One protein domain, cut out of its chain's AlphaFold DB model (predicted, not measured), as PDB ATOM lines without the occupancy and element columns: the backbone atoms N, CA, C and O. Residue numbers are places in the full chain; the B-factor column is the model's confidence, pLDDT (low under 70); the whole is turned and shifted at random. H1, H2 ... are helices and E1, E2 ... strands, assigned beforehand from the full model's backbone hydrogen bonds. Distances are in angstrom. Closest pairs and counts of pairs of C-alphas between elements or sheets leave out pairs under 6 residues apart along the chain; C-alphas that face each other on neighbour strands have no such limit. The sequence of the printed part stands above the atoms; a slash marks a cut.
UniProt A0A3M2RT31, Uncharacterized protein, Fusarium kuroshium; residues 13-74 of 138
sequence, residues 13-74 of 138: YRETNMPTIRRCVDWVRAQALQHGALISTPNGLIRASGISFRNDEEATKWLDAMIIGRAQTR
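AT A GLANCE: This is residues 13 to 74 of the 138 residues of an uncharacterized protein of Fusarium kuroshium (UniProt A0A3M2RT31). Long helices H2 and H3 stand crosswise, H3 passing the last turns of H2, with the hairpin E1 E2 at that end and H1 at the other. The printed part has 62 residues with three named helices and two named strands, H1 H2 E1 E2 H3, mostly helix. It is loose, radius of gyration of the C-alphas 13.3 A, spanning 38 by 34 by 25 A.

HOW THE PARTS SIT: H1, residues 13 to 16, and H2, residues 18 to 34, meet only through their link. E1, residues 38 to 41, and E2, residues 44 to 47, form an antiparallel hairpin, N 39 and O 46 within hydrogen-bond range at 2.8 A. H2, with residues 31 to 32 alone, only just touches H3, residues 56 to 72, with 3 pairs of C-alphas within 8 A, the closest those of Ala 32 and Leu 63, 7.2 A. At 72 degrees they are only just about perpendicular. In both, every O i to N i+4 pair is within hydrogen-bond range.

IN THESE COORDINATES: C-alpha 13 is at (214.888, 185.068, 83.820), C-alpha 72 at (210.857, 166.334, 109.790). H2 is 24.1 A long, H3 24.6 A.

THE WHOLE: The printed part has no cut. Residues 13 to 18 and 68 to 74 have pLDDT under 70.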
ATOM      1  N   TYR A  13     215.174 186.442  83.386       54.25
ATOM      2  CA  TYR A  13     214.888 185.068  83.820       54.25
ATOM      3  C   TYR A  13     215.127 184.018  82.719       54.25
ATOM      4  O   TYR A  13     215.504 182.888  83.016       54.25
ATOM      5  N   ARG A  14     214.958 184.381  81.440       55.88
ATOM      6  CA  ARG A  14     215.165 183.461  80.308       55.88
ATOM      7  C   ARG A  14     216.626 183.244  79.913       55.88
ATOM      8  O   ARG A  14     216.927 182.192  79.369       55.88
ATOM      9  N   GLU A  15     217.519 184.198  80.158       55.38
ATOM     10  CA  GLU A  15     218.894 184.133  79.633       55.38
ATOM     11  C   GLU A  15     219.884 183.596  80.666       55.38
ATOM     12  O   GLU A  15     220.766 182.812  80.327       55.38
ATOM     13  N   THR A  16     219.719 183.955  81.942       57.25
ATOM     14  CA  THR A  16     220.695 183.611  82.991       57.25
ATOM     15  C   THR A  16     220.317 182.356  83.782       57.25
ATOM     16  O   THR A  16     221.194 181.652  84.274       57.25
ATOM     17  N   ASN A  17     219.024 182.016  83.854       62.22
ATOM     18  CA  ASN A  17     218.535 180.972  84.761       62.22
ATOM     19  C   ASN A  17     218.179 179.648  84.078       62.22
ATOM     20  O   ASN A  17     217.791 178.719  84.773       62.22
ATOM     21  N   MET A  18     218.327 179.496  82.756       66.50
ATOM     22  CA  MET A  18     217.998 178.226  82.078       66.50
ATOM     23  C   MET A  18     218.744 177.005  82.648       66.50
ATOM     24  O   MET A  18     218.102 175.969  82.838       66.50
ATOM     25  N   PRO A  19     220.046 177.083  82.990       74.44
ATOM     26  CA  PRO A  19     220.733 175.987  83.677       74.44
ATOM     27  C   PRO A  19     220.137 175.687  85.059       74.44
ATOM     28  O   PRO A  19     219.970 174.524  85.418       74.44
ATOM     29  N   THR A  20     219.771 176.721  85.816       72.50
ATOM     30  CA  THR A  20     219.153 176.600  87.143       72.50
ATOM     31  C   THR A  20     217.753 175.994  87.051       72.50
ATOM     32  O   THR A  20     217.435 175.064  87.780       72.50
ATOM     33  N   ILE A  21     216.950 176.434  86.081       74.50
ATOM     34  CA  ILE A  21     215.622 175.889  85.784       74.50
ATOM     35  C   ILE A  21     215.728 174.409  85.420       74.50
ATOM     36  O   ILE A  21     214.967 173.610  85.957       74.50
ATOM     37  N   ARG A  22     216.686 174.019  84.568       78.69
ATOM     38  CA  ARG A  22     216.917 172.602  84.236       78.69
ATOM     39  C   ARG A  22     217.239 171.780  85.480       78.69
ATOM     40  O   ARG A  22     216.558 170.794  85.727       78.69
ATOM     41  N   ARG A  23     218.182 172.240  86.311       79.00
ATOM     42  CA  ARG A  23     218.502 171.580  87.590       79.00
ATOM     43  C   ARG A  23     217.275 171.445  88.489       79.00
ATOM     44  O   ARG A  23     217.122 170.422  89.144       79.00
ATOM     45  N   CYS A  24     216.391 172.439  88.493       78.06
ATOM     46  CA  CYS A  24     215.163 172.378  89.277       78.06
ATOM     47  C   CYS A  24     214.132 171.416  88.737       78.06
ATOM     48  O   CYS A  24     213.549 170.668  89.513       78.06
ATOM     49  N   VAL A  25     213.945 171.377  87.425       81.00
ATOM     50  CA  VAL A  25     213.087 170.373  86.802       81.00
ATOM     51  C   VAL A  25     213.624 168.969  87.087       81.00
ATOM     52  O   VAL A  25     212.847 168.090  87.456       81.00
ATOM     53  N   ASP A  26     214.936 168.759  86.991       83.81
ATOM     54  CA  ASP A  26     215.563 167.467  87.281       83.81
ATOM     55  C   ASP A  26     215.414 167.079  88.757       83.81
ATOM     56  O   ASP A  26     215.077 165.936  89.071       83.81
ATOM     57  N   TRP A  27     215.580 168.036  89.672       82.88
ATOM     58  CA  TRP A  27     215.365 167.816  91.100       82.88
ATOM     59  C   TRP A  27     213.905 167.468  91.420       82.88
ATOM     60  O   TRP A  27     213.652 166.479  92.110       82.88
ATOM     61  N   VAL A  28     212.938 168.214  90.872       80.38
ATOM     62  CA  VAL A  28     211.504 167.928  91.046       80.38
ATOM     63  C   VAL A  28     211.158 166.549  90.484       80.38
ATOM     64  O   VAL A  28     210.454 165.784  91.139       80.38
ATOM     65  N   ARG A  29     211.687 166.184  89.308       81.38
ATOM     66  CA  ARG A  29     211.499 164.846  88.722       81.38
ATOM     67  C   ARG A  29     212.052 163.746  89.620       81.38
ATOM     68  O   ARG A  29     211.378 162.737  89.815       81.38
ATOM     69  N   ALA A  30     213.241 163.939  90.188       84.19
ATOM     70  CA  ALA A  30     213.839 162.982  91.112       84.19
ATOM     71  C   ALA A  30     212.989 162.807  92.380       84.19
ATOM     72  O   ALA A  30     212.762 161.678  92.811       84.19
ATOM     73  N   GLN A  31     212.463 163.900  92.943       82.38
ATOM     74  CA  GLN A  31     211.545 163.832  94.084       82.38
ATOM     75  C   GLN A  31     210.234 163.130  93.712       82.38
ATOM     76  O   GLN A  31     209.789 162.236  94.425       82.38
ATOM     77  N   ALA A  32     209.648 163.455  92.562       81.12
ATOM     78  CA  ALA A  32     208.420 162.821  92.095       81.12
ATOM     79  C   ALA A  32     208.587 161.306  91.861       81.12
ATOM     80  O   ALA A  32     207.685 160.539  92.192       81.12
ATOM     81  N   LEU A  33     209.746 160.862  91.363       83.00
ATOM     82  CA  LEU A  33     210.111 159.442  91.278       83.00
ATOM     83  C   LEU A  33     210.266 158.807  92.666       83.00
ATOM     84  O   LEU A  33     209.694 157.756  92.940       83.00
ATOM     85  N   GLN A  34     211.002 159.462  93.568       84.06
ATOM     86  CA  GLN A  34     211.240 158.974  94.930       84.06
ATOM     87  C   GLN A  34     209.946 158.834  95.750       84.06
ATOM     88  O   GLN A  34     209.865 157.992  96.648       84.06
ATOM     89  N   HIS A  35     208.954 159.674  95.466       81.62
ATOM     90  CA  HIS A  35     207.662 159.695  96.147       81.62
ATOM     91  C   HIS A  35     206.558 158.945  95.396       81.62
ATOM     92  O   HIS A  35     205.412 158.962  95.837       81.62
ATOM     93  N   GLY A  36     206.889 158.269  94.292       79.19
ATOM     94  CA  GLY A  36     205.946 157.434  93.555       79.19
ATOM     95  C   GLY A  36     204.866 158.214  92.805       79.19
ATOM     96  O   GLY A  36     203.869 157.618  92.426       79.19
ATOM     97  N   ALA A  37     205.042 159.517  92.568       81.06
ATOM     98  CA  ALA A  37     204.185 160.281  91.658       81.06
ATOM     99  C   ALA A  37     204.517 160.003  90.187       81.06
ATOM    100  O   ALA A  37     203.634 160.053  89.327       81.06
ATOM    101  N   LEU A  38     205.785 159.697  89.900       82.75
ATOM    102  CA  LEU A  38     206.251 159.268  88.587       82.75
ATOM    103  C   LEU A  38     206.810 157.847  88.652       82.75
ATOM    104  O   LEU A  38     207.398 157.444  89.654       82.75
ATOM    105  N   ILE A  39     206.664 157.117  87.551       84.06
ATOM    106  CA  ILE A  39     207.237 155.791  87.323       84.06
ATOM    107  C   ILE A  39     208.126 155.871  86.083       84.06
ATOM    108  O   ILE A  39     207.743 156.449  85.063       84.06
ATOM    109  N   SER A  40     209.318 155.285  86.176       87.25
ATOM    110  CA  SER A  40     210.212 155.139  85.030       87.25
ATOM    111  C   SER A  40     209.781 153.948  84.179       87.25
ATOM    112  O   SER A  40     209.673 152.829  84.679       87.25
ATOM    113  N   THR A  41     209.540 154.187  82.895       87.25
ATOM    114  CA  THR A  41     209.223 153.161  81.895       87.25
ATOM    115  C   THR A  41     210.238 153.217  80.755       87.25
ATOM    116  O   THR A  41     210.896 154.246  80.581       87.25
ATOM    117  N   PRO A  42     210.346 152.165  79.921       86.94
ATOM    118  CA  PRO A  42     211.207 152.191  78.733       86.94
ATOM    119  C   PRO A  42     210.899 153.350  77.771       86.94
ATOM    120  O   PRO A  42     211.783 153.801  77.053       86.94
ATOM    121  N   ASN A  43     209.664 153.867  77.801       88.38
ATOM    122  CA  ASN A  43     209.199 154.971  76.960       88.38
ATOM    123  C   ASN A  43     209.312 156.349  77.643       88.38
ATOM    124  O   ASN A  43     208.886 157.353  77.075       88.38
ATOM    125  N   GLY A  44     209.865 156.415  78.860       86.38
ATOM    126  CA  GLY A  44     210.046 157.647  79.627       86.38
ATOM    127  C   GLY A  44     209.323 157.654  80.975       86.38
ATOM    128  O   GLY A  44     208.983 156.612  81.538       86.38
ATOM    129  N   LEU A  45     209.114 158.852  81.522       82.62
ATOM    130  CA  LEU A  45     208.455 159.043  82.816       82.62
ATOM    131  C   LEU A  45     206.942 159.142  82.633       82.62
ATOM    132  O   LEU A  45     206.463 160.046  81.950       82.62
ATOM    133  N   ILE A  46     206.198 158.251  83.284       84.56
ATOM    134  CA  ILE A  46     204.732 158.293  83.324       84.56
ATOM    135  C   ILE A  46     204.247 158.615  84.734       84.56
ATOM    136  O   ILE A  46     204.955 158.379  85.711       84.56
ATOM    137  N   ARG A  47     203.022 159.131  84.855       80.25
ATOM    138  CA  ARG A  47     202.367 159.284  86.161       80.25
ATOM    139  C   ARG A  47     202.036 157.913  86.741       80.25
ATOM    140  O   ARG A  47     201.567 157.038  86.015       80.25
ATOM    141  N   ALA A  48     202.253 157.745  88.040       80.19
ATOM    142  CA  ALA A  48     201.807 156.548  88.736       80.19
ATOM    143  C   ALA A  48     200.276 156.457  88.744       80.19
ATOM    144  O   ALA A  48     199.575 157.463  88.899       80.19
ATOM    145  N   SER A  49     199.750 155.242  88.586       75.50
ATOM    146  CA  SER A  49     198.319 154.985  88.723       75.50
ATOM    147  C   SER A  49     197.868 155.286  90.158       75.50
ATOM    148  O   SER A  49     198.533 154.923  91.124       75.50
ATOM    149  N   GLY A  50     196.736 155.983  90.300       74.31
ATOM    150  CA  GLY A  50     196.151 156.319  91.605       74.31
ATOM    151  C   GLY A  50     196.511 157.699  92.167       74.31
ATOM    152  O   GLY A  50     195.869 158.124  93.121       74.31
ATOM    153  N   ILE A  51     197.457 158.436  91.565       70.88
ATOM    154  CA  ILE A  51     197.769 159.823  91.958       70.88
ATOM    155  C   ILE A  51     197.303 160.786  90.858       70.88
ATOM    156  O   ILE A  51     198.040 161.143  89.927       70.88
ATOM    157  N   SER A  52     196.042 161.207  90.956       78.69
ATOM    158  CA  SER A  52     195.482 162.291  90.150       78.69
ATOM    159  C   SER A  52     195.510 163.603  90.933       78.69
ATOM    160  O   SER A  52     195.326 163.629  92.145       78.69
ATOM    161  N   PHE A  53     195.768 164.695  90.221       79.88
ATOM    162  CA  PHE A  53     195.700 166.052  90.755       79.88
ATOM    163  C   PHE A  53     194.706 166.799  89.878       79.88
ATOM    164  O   PHE A  53     194.710 166.597  88.659       79.88
ATOM    165  N   ARG A  54     193.846 167.615  90.482       79.62
ATOM    166  CA  ARG A  54     192.852 168.426  89.774       79.62
ATOM    167  C   ARG A  54     193.503 169.596  89.047       79.62
ATOM    168  O   ARG A  54     193.015 169.989  87.994       79.62
ATOM    169  N   ASN A  55     194.585 170.137  89.604       78.38
ATOM    170  CA  ASN A  55     195.353 171.236  89.030       78.38
ATOM    171  C   ASN A  55     196.839 171.173  89.425       78.38
ATOM    172  O   ASN A  55     197.261 170.354  90.250       78.38
ATOM    173  N   ASP A  56     197.629 172.048  88.809       74.19
ATOM    174  CA  ASP A  56     199.074 172.133  89.021       74.19
ATOM    175  C   ASP A  56     199.414 172.629  90.437       74.19
ATOM    176  O   ASP A  56     200.425 172.224  91.021       74.19
ATOM    177  N   GLU A  57     198.560 173.462  91.037       77.31
ATOM    178  CA  GLU A  57     198.731 173.946  92.408       77.31
ATOM    179  C   GLU A  57     198.623 172.809  93.428       77.31
ATOM    180  O   GLU A  57     199.409 172.748  94.372       77.31
ATOM    181  N   GLU A  58     197.668 171.897  93.249       77.94
ATOM    182  CA  GLU A  58     197.490 170.714  94.091       77.94
ATOM    183  C   GLU A  58     198.685 169.768  93.961       77.94
ATOM    184  O   GLU A  58     199.216 169.310  94.975       77.94
ATOM    185  N   ALA A  59     199.174 169.550  92.737       76.81
ATOM    186  CA  ALA A  59     200.379 168.762  92.493       76.81
ATOM    187  C   ALA A  59     201.609 169.371  93.188       76.81
ATOM    188  O   ALA A  59     202.407 168.657  93.801       76.81
ATOM    189  N   THR A  60     201.741 170.700  93.136       75.94
ATOM    190  CA  THR A  60     202.842 171.434  93.774       75.94
ATOM    191  C   THR A  60     202.762 171.339  95.295       75.94
ATOM    192  O   THR A  60     203.750 170.998  95.939       75.94
ATOM    193  N   LYS A  61     201.576 171.557  95.878       79.50
ATOM    194  CA  LYS A  61     201.348 171.430  97.325       79.50
ATOM    195  C   LYS A  61     201.626 170.018  97.828       79.50
ATOM    196  O   LYS A  61     202.222 169.860  98.889       79.50
ATOM    197  N   TRP A  62     201.212 168.999  97.075       82.62
ATOM    198  CA  TRP A  62     201.505 167.610  97.409       82.62
ATOM    199  C   TRP A  62     203.014 167.344  97.401       82.62
ATOM    200  O   TRP A  62     203.539 166.791  98.366       82.62
ATOM    201  N   LEU A  63     203.731 167.789  96.362       77.25
ATOM    202  CA  LEU A  63     205.189 167.654  96.291       77.25
ATOM    203  C   LEU A  63     205.873 168.364  97.464       77.25
ATOM    204  O   LEU A  63     206.702 167.755  98.138       77.25
ATOM    205  N   ASP A  64     205.498 169.611  97.752       77.12
ATOM    206  CA  ASP A  64     206.038 170.365  98.884       77.12
ATOM    207  C   ASP A  64     205.773 169.652 100.217       77.12
ATOM    208  O   ASP A  64     206.686 169.528 101.032       77.12
ATOM    209  N   ALA A  65     204.567 169.117 100.430       78.94
ATOM    210  CA  ALA A  65     204.232 168.358 101.634       78.94
ATOM    211  C   ALA A  65     205.077 167.082 101.774       78.94
ATOM    212  O   ALA A  65     205.537 166.766 102.870       78.94
ATOM    213  N   MET A  66     205.337 166.366 100.679       73.94
ATOM    214  CA  MET A  66     206.154 165.150 100.697       73.94
ATOM    215  C   MET A  66     207.641 165.446 100.939       73.94
ATOM    216  O   MET A  66     208.316 164.694 101.650       73.94
ATOM    217  N   ILE A  67     208.138 166.560 100.399       71.25
ATOM    218  CA  ILE A  67     209.526 167.010 100.547       71.25
ATOM    219  C   ILE A  67     209.766 167.575 101.959       71.25
ATOM    220  O   ILE A  67     210.729 167.193 102.626       71.25
ATOM    221  N   ILE A  68     208.878 168.449 102.445       66.56
ATOM    222  CA  ILE A  68     208.978 169.097 103.765       66.56
ATOM    223  C   ILE A  68     208.615 168.112 104.888       66.56
ATOM    224  O   ILE A  68     209.304 168.056 105.906       66.56
ATOM    225  N   GLY A  69     207.595 167.272 104.692       57.81
ATOM    226  CA  GLY A  69     207.176 166.251 105.659       57.81
ATOM    227  C   GLY A  69     208.244 165.183 105.917       57.81
ATOM    228  O   GLY A  69     208.352 164.669 107.032       57.81
ATOM    229  N   ARG A  70     209.112 164.899 104.931       51.59
ATOM    230  CA  ARG A  70     210.298 164.044 105.125       51.59
ATOM    231  C   ARG A  70     211.486 164.739 105.777       51.59
ATOM    232  O   ARG A  70     212.286 164.061 106.421       51.59
ATOM    233  N   ALA A  71     211.608 166.061 105.656       48.25
ATOM    234  CA  ALA A  71     212.634 166.802 106.387       48.25
ATOM    235  C   ALA A  71     212.416 166.718 107.911       48.25
ATOM    236  O   ALA A  71     213.392 166.712 108.654       48.25
ATOM    237  N   GLN A  72     211.168 166.554 108.371       42.56
ATOM    238  CA  GLN A  72     210.857 166.334 109.790       42.56
ATOM    239  C   GLN A  72     210.995 164.873 110.256       42.56
ATOM    240  O   GLN A  72     211.203 164.636 111.440       42.56
ATOM    241  N   THR A  73     210.930 163.880 109.363       39.72
ATOM    242  CA  THR A  73     210.996 162.447 109.739       39.72
ATOM    243  C   THR A  73     212.391 161.824 109.642       39.72
ATOM    244  O   THR A  73     212.547 160.633 109.893       39.72
ATOM    245  N   ARG A  74     213.444 162.607 109.365       40.47
ATOM    246  CA  ARG A  74     214.840 162.163 109.556       40.47
ATOM    247  C   ARG A  74     215.341 162.378 110.992       40.47
ATOM    248  O   ARG A  74     216.479 162.789 111.195       40.47
TER     249      ARG A  74